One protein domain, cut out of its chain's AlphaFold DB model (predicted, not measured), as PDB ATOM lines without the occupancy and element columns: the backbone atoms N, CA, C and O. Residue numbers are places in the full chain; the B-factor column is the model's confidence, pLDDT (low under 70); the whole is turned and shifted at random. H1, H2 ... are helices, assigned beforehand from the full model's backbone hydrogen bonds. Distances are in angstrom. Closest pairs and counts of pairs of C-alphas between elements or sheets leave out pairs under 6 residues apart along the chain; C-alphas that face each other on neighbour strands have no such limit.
ATOM      1  N   PRO A 681      -8.188 -12.154 -23.676       47.12
ATOM      2  CA  PRO A 681      -7.562 -11.362 -22.610       47.12
ATOM      3  C   PRO A 681      -8.561 -10.293 -22.126       47.12
ATOM      4  O   PRO A 681      -9.497  -9.977 -22.855       47.12
ATOM      5  N   GLU A 682      -8.394  -9.715 -20.929       58.91
ATOM      6  CA  GLU A 682      -9.404  -8.822 -20.325       58.91
ATOM      7  C   GLU A 682      -9.778  -7.597 -21.197       58.91
ATOM      8  O   GLU A 682      -9.202  -6.510 -21.069       58.91
ATOM      9  N   THR A 683     -10.787  -7.739 -22.057       71.44
ATOM     10  CA  THR A 683     -11.227  -6.671 -22.955       71.44
ATOM     11  C   THR A 683     -11.920  -5.555 -22.177       71.44
ATOM     12  O   THR A 683     -12.517  -5.761 -21.115       71.44
ATOM     13  N   LYS A 684     -11.894  -4.341 -22.739       76.94
ATOM     14  CA  LYS A 684     -12.664  -3.200 -22.218       76.94
ATOM     15  C   LYS A 684     -14.160  -3.537 -22.114       76.94
ATOM     16  O   LYS A 684     -14.821  -3.128 -21.167       76.94
ATOM     17  N   GLU A 685     -14.665  -4.324 -23.059       75.38
ATOM     18  CA  GLU A 685     -16.048  -4.805 -23.115       75.38
ATOM     19  C   GLU A 685     -16.374  -5.749 -21.953       75.38
ATOM     20  O   GLU A 685     -17.380  -5.542 -21.277       75.38
ATOM     21  N   TRP A 686     -15.499  -6.713 -21.641       79.94
ATOM     22  CA  TRP A 686     -15.691  -7.594 -20.486       79.94
ATOM     23  C   TRP A 686     -15.650  -6.827 -19.156       79.94
ATOM     24  O   TRP A 686     -16.473  -7.074 -18.272       79.94
ATOM     25  N   LYS A 687     -14.753  -5.839 -19.020       82.50
ATOM     26  CA  LYS A 687     -14.703  -4.975 -17.824       82.50
ATOM     27  C   LYS A 687     -15.980  -4.147 -17.662       82.50
ATOM     28  O   LYS A 687     -16.512  -4.082 -16.556       82.50
ATOM     29  N   ASN A 688     -16.516  -3.599 -18.756       85.50
ATOM     30  CA  ASN A 688     -17.805  -2.902 -18.754       85.50
ATOM     31  C   ASN A 688     -18.966  -3.843 -18.378       85.50
ATOM     32  O   ASN A 688     -19.804  -3.478 -17.560       85.50
ATOM     33  N   TYR A 689     -19.007  -5.062 -18.928       87.69
ATOM     34  CA  TYR A 689     -20.059  -6.042 -18.636       87.69
ATOM     35  C   TYR A 689     -20.032  -6.496 -17.167       87.69
ATOM     36  O   TYR A 689     -21.065  -6.504 -16.499       87.69
ATOM     37  N   LYS A 690     -18.842  -6.782 -16.615       90.12
ATOM     38  CA  LYS A 690     -18.671  -7.117 -15.191       90.12
ATOM     39  C   LYS A 690     -19.054  -5.953 -14.267       90.12
ATOM     40  O   LYS A 690     -19.637  -6.195 -13.211       90.12
ATOM     41  N   ALA A 691     -18.759  -4.710 -14.654       92.44
ATOM     42  CA  ALA A 691     -19.230  -3.532 -13.928       92.44
ATOM     43  C   ALA A 691     -20.766  -3.448 -13.940       92.44
ATOM     44  O   ALA A 691     -21.363  -3.222 -12.891       92.44
ATOM     45  N   LEU A 692     -21.413  -3.727 -15.077       95.38
ATOM     46  CA  LEU A 692     -22.873  -3.686 -15.182       95.38
ATOM     47  C   LEU A 692     -23.583  -4.759 -14.344       95.38
ATOM     48  O   LEU A 692     -24.605  -4.462 -13.734       95.38
ATOM     49  N   ILE A 693     -23.017  -5.967 -14.239       94.44
ATOM     50  CA  ILE A 693     -23.491  -6.988 -13.287       94.44
ATOM     51  C   ILE A 693     -23.491  -6.417 -11.863       94.44
ATOM     52  O   ILE A 693     -24.485  -6.516 -11.149       94.44
ATOM     53  N   GLN A 694     -22.394  -5.778 -11.452       95.19
ATOM     54  CA  GLN A 694     -22.295  -5.175 -10.121       95.19
ATOM     55  C   GLN A 694     -23.249  -3.984  -9.943       95.19
ATOM     56  O   GLN A 694     -23.786  -3.808  -8.853       95.19
ATOM     57  N   GLU A 695     -23.529  -3.196 -10.985       95.75
ATOM     58  CA  GLU A 695     -24.559  -2.151 -10.922       95.75
ATOM     59  C   GLU A 695     -25.964  -2.722 -10.691       95.75
ATOM     60  O   GLU A 695     -26.699  -2.154  -9.881       95.75
ATOM     61  N   VAL A 696     -26.305  -3.845 -11.342       95.94
ATOM     62  CA  VAL A 696     -27.589  -4.555 -11.183       95.94
ATOM     63  C   VAL A 696     -27.739  -5.131  -9.779       95.94
ATOM     64  O   VAL A 696     -28.730  -4.845  -9.114       95.94
ATOM     65  N   LEU A 697     -26.748  -5.876  -9.280       94.94
ATOM     66  CA  LEU A 697     -26.809  -6.462  -7.933       94.94
ATOM     67  C   LEU A 697     -26.894  -5.388  -6.830       94.94
ATOM     68  O   LEU A 697     -27.522  -5.596  -5.796       94.94
ATOM     69  N   ASN A 698     -26.347  -4.194  -7.081       95.38
ATOM     70  CA  ASN A 698     -26.455  -3.032  -6.197       95.38
ATOM     71  C   ASN A 698     -27.670  -2.125  -6.512       95.38
ATOM     72  O   ASN A 698     -27.592  -0.913  -6.305       95.38
ATOM     73  N   LEU A 699     -28.782  -2.657  -7.037       94.00
ATOM     74  CA  LEU A 699     -30.046  -1.910  -7.202       94.00
ATOM     75  C   LEU A 699     -30.903  -1.839  -5.924       94.00
ATOM     76  O   LEU A 699     -31.731  -0.937  -5.788       94.00
ATOM     77  N   LYS A 700     -30.706  -2.753  -4.967       91.94
ATOM     78  CA  LYS A 700     -31.500  -2.833  -3.728       91.94
ATOM     79  C   LYS A 700     -31.353  -1.545  -2.905       91.94
ATOM     80  O   LYS A 700     -30.273  -1.241  -2.408       91.94
ATOM     81  N   GLY A 701     -32.444  -0.787  -2.772       88.25
ATOM     82  CA  GLY A 701     -32.481   0.495  -2.051       88.25
ATOM     83  C   GLY A 701     -32.195   1.751  -2.890       88.25
ATOM     84  O   GLY A 701     -32.191   2.844  -2.327       88.25
ATOM     85  N   LYS A 702     -31.986   1.632  -4.209       94.44
ATOM     86  CA  LYS A 702     -31.841   2.785  -5.115       94.44
ATOM     87  C   LYS A 702     -33.181   3.395  -5.537       94.44
ATOM     88  O   LYS A 702     -34.234   2.766  -5.440       94.44
ATOM     89  N   SER A 703     -33.134   4.632  -6.029       95.12
ATOM     90  CA  SER A 703     -34.292   5.345  -6.580       95.12
ATOM     91  C   SER A 703     -34.753   4.775  -7.931       95.12
ATOM     92  O   SER A 703     -33.963   4.197  -8.678       95.12
ATOM     93  N   GLN A 704     -36.023   4.996  -8.298       90.44
ATOM     94  CA  GLN A 704     -36.556   4.565  -9.603       90.44
ATOM     95  C   GLN A 704     -35.759   5.153 -10.783       90.44
ATOM     96  O   GLN A 704     -35.522   4.461 -11.767       90.44
ATOM     97  N   SER A 705     -35.278   6.393 -10.658       92.44
ATOM     98  CA  SER A 705     -34.391   7.035 -11.635       92.44
ATOM     99  C   SER A 705     -33.090   6.258 -11.865       92.44
ATOM    100  O   SER A 705     -32.670   6.097 -13.007       92.44
ATOM    101  N   GLU A 706     -32.473   5.724 -10.810       93.69
ATOM    102  CA  GLU A 706     -31.259   4.908 -10.934       93.69
ATOM    103  C   GLU A 706     -31.555   3.514 -11.508       93.69
ATOM    104  O   GLU A 706     -30.753   2.991 -12.282       93.69
ATOM    105  N   PHE A 707     -32.712   2.922 -11.177       93.75
ATOM    106  CA  PHE A 707     -33.197   1.697 -11.826       93.75
ATOM    107  C   PHE A 707     -33.339   1.889 -13.339       93.75
ATOM    108  O   PHE A 707     -32.867   1.047 -14.109       93.75
ATOM    109  N   ASP A 708     -33.954   2.996 -13.761       93.25
ATOM    110  CA  ASP A 708     -34.176   3.319 -15.170       93.25
ATOM    111  C   ASP A 708     -32.854   3.646 -15.890       93.25
ATOM    112  O   ASP A 708     -32.647   3.202 -17.019       93.25
ATOM    113  N   GLU A 709     -31.909   4.336 -15.240       95.94
ATOM    114  CA  GLU A 709     -30.556   4.554 -15.776       95.94
ATOM    115  C   GLU A 709     -29.784   3.248 -16.008       95.94
ATOM    116  O   GLU A 709     -29.205   3.056 -17.081       95.94
ATOM    117  N   VAL A 710     -29.772   2.341 -15.022       95.88
ATOM    118  CA  VAL A 710     -29.124   1.027 -15.163       95.88
ATOM    119  C   VAL A 710     -29.802   0.230 -16.280       95.88
ATOM    120  O   VAL A 710     -29.108  -0.359 -17.107       95.88
ATOM    121  N   TYR A 711     -31.134   0.289 -16.396       96.81
ATOM    122  CA  TYR A 711     -31.868  -0.344 -17.496       96.81
ATOM    123  C   TYR A 711     -31.455   0.194 -18.872       96.81
ATOM    124  O   TYR A 711     -31.191  -0.586 -19.788       96.81
ATOM    125  N   GLN A 712     -31.313   1.516 -19.026       96.88
ATOM    126  CA  GLN A 712     -30.813   2.098 -20.276       96.88
ATOM    127  C   GLN A 712     -29.369   1.672 -20.571       96.88
ATOM    128  O   GLN A 712     -29.046   1.408 -21.730       96.88
ATOM    129  N   ARG A 713     -28.497   1.529 -19.562       96.25
ATOM    130  CA  ARG A 713     -27.149   0.974 -19.784       96.25
ATOM    131  C   ARG A 713     -27.195  -0.497 -20.213       96.25
ATOM    132  O   ARG A 713     -26.456  -0.864 -21.124       96.25
ATOM    133  N   ILE A 714     -28.094  -1.310 -19.648       95.75
ATOM    134  CA  ILE A 714     -28.300  -2.714 -20.045       95.75
ATOM    135  C   ILE A 714     -28.725  -2.814 -21.513       95.75
ATOM    136  O   ILE A 714     -28.095  -3.552 -22.270       95.75
ATOM    137  N   LEU A 715     -29.738  -2.048 -21.934       93.50
ATOM    138  CA  LEU A 715     -30.253  -2.058 -23.312       93.50
ATOM    139  C   LEU A 715     -29.199  -1.688 -24.371       93.50
ATOM    140  O   LEU A 715     -29.346  -2.069 -25.529       93.50
ATOM    141  N   ASN A 716     -28.137  -0.974 -23.983       92.19
ATOM    142  CA  ASN A 716     -27.020  -0.611 -24.857       92.19
ATOM    143  C   ASN A 716     -25.867  -1.644 -24.861       92.19
ATOM    144  O   ASN A 716     -24.836  -1.406 -25.490       92.19
ATOM    145  N   THR A 717     -26.008  -2.793 -24.186       90.19
ATOM    146  CA  THR A 717     -25.027  -3.891 -24.268       90.19
ATOM    147  C   THR A 717     -25.273  -4.806 -25.481       90.19
ATOM    148  O   THR A 717     -26.426  -5.013 -25.861       90.19
ATOM    149  N   PRO A 718     -24.232  -5.428 -26.078       80.81
ATOM    150  CA  PRO A 718     -24.397  -6.336 -27.224       80.81
ATOM    151  C   PRO A 718     -25.204  -7.616 -26.949       80.81
ATOM    152  O   PRO A 718     -25.625  -8.285 -27.889       80.81
ATOM    153  N   ASN A 719     -25.397  -7.985 -25.679       82.06
ATOM    154  CA  ASN A 719     -26.208  -9.129 -25.268       82.06
ATOM    155  C   ASN A 719     -26.899  -8.826 -23.922       82.06
ATOM    156  O   ASN A 719     -26.358  -9.166 -22.869       82.06
ATOM    157  N   PRO A 720     -28.073  -8.173 -23.937       90.69
ATOM    158  CA  PRO A 720     -28.717  -7.687 -22.720       90.69
ATOM    159  C   PRO A 720     -29.551  -8.750 -21.987       90.69
ATOM    160  O   PRO A 720     -30.071  -8.456 -20.919       90.69
ATOM    161  N   GLY A 721     -29.721  -9.961 -22.536       90.06
ATOM    162  CA  GLY A 721     -30.748 -10.922 -22.102       90.06
ATOM    163  C   GLY A 721     -30.742 -11.242 -20.602       90.06
ATOM    164  O   GLY A 721     -31.699 -10.920 -19.903       90.06
ATOM    165  N   SER A 722     -29.648 -11.816 -20.098       87.50
ATOM    166  CA  SER A 722     -29.507 -12.175 -18.676       87.50
ATOM    167  C   SER A 722     -29.386 -10.961 -17.749       87.50
ATOM    168  O   SER A 722     -29.752 -11.040 -16.581       87.50
ATOM    169  N   LEU A 723     -28.928  -9.813 -18.261       93.81
ATOM    170  CA  LEU A 723     -28.923  -8.551 -17.515       93.81
ATOM    171  C   LEU A 723     -30.343  -7.981 -17.338       93.81
ATOM    172  O   LEU A 723     -30.643  -7.448 -16.275       93.81
ATOM    173  N   ILE A 724     -31.222  -8.109 -18.341       96.06
ATOM    174  CA  ILE A 724     -32.645  -7.740 -18.241       96.06
ATOM    175  C   ILE A 724     -33.365  -8.669 -17.258       96.06
ATOM    176  O   ILE A 724     -34.149  -8.196 -16.442       96.06
ATOM    177  N   GLU A 725     -33.099  -9.973 -17.325       92.88
ATOM    178  CA  GLU A 725     -33.663 -10.979 -16.414       92.88
ATOM    179  C   GLU A 725     -33.294 -10.665 -14.953       92.88
ATOM    180  O   GLU A 725     -34.181 -10.435 -14.131       92.88
ATOM    181  N   ALA A 726     -32.002 -10.474 -14.677       93.12
ATOM    182  CA  ALA A 726     -31.497 -10.056 -13.371       93.12
ATOM    183  C   ALA A 726     -32.016  -8.676 -12.908       93.12
ATOM    184  O   ALA A 726     -32.279  -8.475 -11.723       93.12
ATOM    185  N   TRP A 727     -32.194  -7.712 -13.818       96.31
ATOM    186  CA  TRP A 727     -32.763  -6.399 -13.487       96.31
ATOM    187  C   TRP A 727     -34.251  -6.481 -13.121       96.31
ATOM    188  O   TRP A 727     -34.681  -5.794 -12.194       96.31
ATOM    189  N   ASN A 728     -35.031  -7.332 -13.798       94.44
ATOM    190  CA  ASN A 728     -36.430  -7.574 -13.434       94.44
ATOM    191  C   ASN A 728     -36.524  -8.227 -12.049       94.44
ATOM    192  O   ASN A 728     -37.279  -7.741 -11.216       94.44
ATOM    193  N   ALA A 729     -35.698  -9.237 -11.767       93.19
ATOM    194  CA  ALA A 729     -35.626  -9.882 -10.457       93.19
ATOM    195  C   ALA A 729     -35.312  -8.881  -9.322       93.19
ATOM    196  O   ALA A 729     -36.072  -8.753  -8.359       93.19
ATOM    197  N   MET A 730     -34.267  -8.059  -9.488       95.44
ATOM    198  CA  MET A 730     -33.923  -6.977  -8.546       95.44
ATOM    199  C   MET A 730     -35.043  -5.944  -8.361       95.44
ATOM    200  O   MET A 730     -35.160  -5.338  -7.295       95.44
ATOM    201  N   LYS A 731     -35.858  -5.714  -9.396       93.12
ATOM    202  CA  LYS A 731     -37.004  -4.795  -9.375       93.12
ATOM    203  C   LYS A 731     -38.243  -5.408  -8.714       93.12
ATOM    204  O   LYS A 731     -39.018  -4.683  -8.095       93.12
ATOM    205  N   GLU A 732     -38.422  -6.720  -8.828       94.12
ATOM    206  CA  GLU A 732     -39.470  -7.488  -8.145       94.12
ATOM    207  C   GLU A 732     -39.125  -7.752  -6.663       94.12
ATOM    208  O   GLU A 732     -39.982  -8.183  -5.894       94.12
ATOM    209  N   GLY A 733     -37.913  -7.380  -6.234       93.31
ATOM    210  CA  GLY A 733     -37.464  -7.402  -4.840       93.31
ATOM    211  C   GLY A 733     -36.689  -8.661  -4.450       93.31
ATOM    212  O   GLY A 733     -36.468  -8.882  -3.258       93.31
ATOM    213  N   GLU A 734     -36.284  -9.467  -5.433       94.81
ATOM    214  CA  GLU A 734     -35.464 -10.661  -5.233       94.81
ATOM    215  C   GLU A 734     -34.077 -10.305  -4.666       94.81
ATOM    216  O   GLU A 734     -33.596  -9.171  -4.780       94.81
ATOM    217  N   ASP A 735     -33.446 -11.252  -3.970       93.06
ATOM    218  CA  ASP A 735     -32.208 -10.965  -3.252       93.06
ATOM    219  C   ASP A 735     -30.978 -10.937  -4.182       93.06
ATOM    220  O   ASP A 735     -30.862 -11.808  -5.048       93.06
ATOM    221  N   PRO A 736     -30.024  -9.995  -4.004       91.38
ATOM    222  CA  PRO A 736     -28.779  -9.953  -4.766       91.38
ATOM    223  C   PRO A 736     -27.997 -11.270  -4.805       91.38
ATOM    224  O   PRO A 736     -27.288 -11.503  -5.781       91.38
ATOM    225  N   GLU A 737     -28.105 -12.141  -3.796       87.94
ATOM    226  CA  GLU A 737     -27.455 -13.455  -3.848       87.94
ATOM    227  C   GLU A 737     -28.165 -14.435  -4.796       87.94
ATOM    228  O   GLU A 737     -27.492 -15.167  -5.519       87.94
ATOM    229  N   GLU A 738     -29.500 -14.418  -4.872       87.38
ATOM    230  CA  GLU A 738     -30.265 -15.224  -5.839       87.38
ATOM    231  C   GLU A 738     -30.108 -14.679  -7.263       87.38
ATOM    232  O   GLU A 738     -29.768 -15.422  -8.186       87.38
ATOM    233  N   VAL A 739     -30.215 -13.359  -7.437       90.50
ATOM    234  CA  VAL A 739     -29.933 -12.699  -8.722       90.50
ATOM    235  C   VAL A 739     -28.477 -12.919  -9.152       90.50
ATOM    236  O   VAL A 739     -28.187 -13.096 -10.335       90.50
ATOM    237  N   GLY A 740     -27.548 -13.003  -8.197       86.38
ATOM    238  CA  GLY A 740     -26.153 -13.368  -8.436       86.38
ATOM    239  C   GLY A 740     -25.985 -14.725  -9.129       86.38
ATOM    240  O   GLY A 740     -25.065 -14.873  -9.934       86.38
ATOM    241  N   LYS A 741     -26.892 -15.684  -8.888       85.94
ATOM    242  CA  LYS A 741     -26.894 -17.027  -9.506       85.94
ATOM    243  C   LYS A 741     -27.464 -17.035 -10.930       85.94
ATOM    244  O   LYS A 741     -27.190 -17.971 -11.677       85.94
ATOM    245  N   MET A 742     -28.213 -16.000 -11.332       86.38
ATOM    246  CA  MET A 742     -28.683 -15.829 -12.719       86.38
ATOM    247  C   MET A 742     -27.526 -15.511 -13.680       86.38
ATOM    248  O   MET A 742     -27.605 -15.770 -14.883       86.38
ATOM    249  N   PHE A 743     -26.415 -14.987 -13.154       87.56
ATOM    250  CA  PHE A 743     -25.162 -14.873 -13.888       87.56
ATOM    251  C   PHE A 743     -24.350 -16.170 -13.742       87.56
ATOM    252  O   PHE A 743     -24.164 -16.640 -12.620       87.56
ATOM    253  N   PRO A 744     -23.814 -16.751 -14.837       65.69
ATOM    254  CA  PRO A 744     -23.020 -17.975 -14.759       65.69
ATOM    255  C   PRO A 744     -21.722 -17.713 -13.987       65.69
ATOM    256  O   PRO A 744     -20.767 -17.130 -14.508       65.69
ATOM    257  N   SER A 745     -21.701 -18.130 -12.725       46.06
ATOM    258  CA  SER A 745     -20.568 -17.949 -11.829       46.06
ATOM    259  C   SER A 745     -19.450 -18.940 -12.153       46.06
ATOM    260  O   SER A 745     -19.665 -20.136 -12.347       46.06
ATOM    261  N   TYR A 746     -18.215 -18.438 -12.185       32.22
ATOM    262  CA  TYR A 746     -17.047 -19.297 -12.014       32.22
ATOM    263  C   TYR A 746     -16.915 -19.587 -10.507       32.22
ATOM    264  O   TYR A 746     -17.079 -18.649  -9.721       32.22
ATOM    265  N   PRO A 747     -16.659 -20.834 -10.075       41.41
ATOM    266  CA  PRO A 747     -16.738 -21.194  -8.662       41.41
ATOM    267  C   PRO A 747     -15.719 -20.431  -7.807       41.41
ATOM    268  O   PRO A 747     -14.515 -20.471  -8.065       41.41
ATOM    269  N   LEU A 748     -16.216 -19.783  -6.752       33.03
ATOM    270  CA  LEU A 748     -15.423 -19.220  -5.660       33.03
ATOM    271  C   LEU A 748     -15.709 -20.010  -4.379       33.03
ATOM    272  O   LEU A 748     -16.696 -19.751  -3.697       33.03
TER     273      LEU A 748
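This is residues 681 to 748 of the 1093 residues of an uncharacterized protein of Pleomorphomonas diazotrophica (UniProt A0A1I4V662). Three helices, H1, H2 and H3, make a small up-and-down bundle, each running against the one before it in the chain, and the short helix H4 folds back along H3, away from H2. H1 joins this bundle through its later residues, 692 to 697. The printed part has 68 residues with four named helices in the order H1, H2, H3, H4 and no named strand, and its class is all helix. It is compact, with a radius of gyration of the C-alphas of 11.7 A and spans of 35 by 27 by 17 A.

H1, the longest helix, is residues 684 to 697, 20.4 A from first to last C-alpha, and begins with C-alpha 684 at (-12.664, -3.200, -22.218). H2 is residues 704 to 715, 16.5 A. H3 is residues 721 to 732, 16.8 A. H4 is residues 736 to 742, 9.9 A, and ends with C-alpha 742 at (-28.683, -15.829, -12.719).

H1 and H3 are the hub, touching three helices each. H1 touches H3 with residues 693 to 697 alone, the same way at a shallow tilt of 20 degrees; their closest C-alphas, of Val 696 and Trp 727, are 6.0 A apart. H1, with residues 692 to 696 alone, and H2, with residues 710 to 714 alone, touch as a hairpin, closest at the C-alphas of Glu 695 and Val 710, 7.0 A; the shallow tilt of 33 degrees is only just short of steep. H2 and H3 form a hairpin at 13 degrees, with the C-alphas of Ile 714 and Leu 723 closest, 6.4 A. H3 and H4 form another at 30 degrees, with the C-alphas of Ala 726 and Val 739 closest, 5.6 A. H1, with residue 697 alone, only just touches H4, with 3 pairs of C-alphas within 8 A, the closest those of Leu 697 and Pro 736, 5.1 A. H2 and H4 are apart. Every O i to N i+4 pair is within hydrogen-bond range in H1, H2 and H3, and 2 of 3 are in H4.

The two C-alphas farthest apart, of Pro 681 and Gln 704, are 35.5 A apart. The printed part has no cut, and no link is long. Mean pLDDT of the printed part is 86.4; residues 681 to 682 and 744 to 748 are under 70.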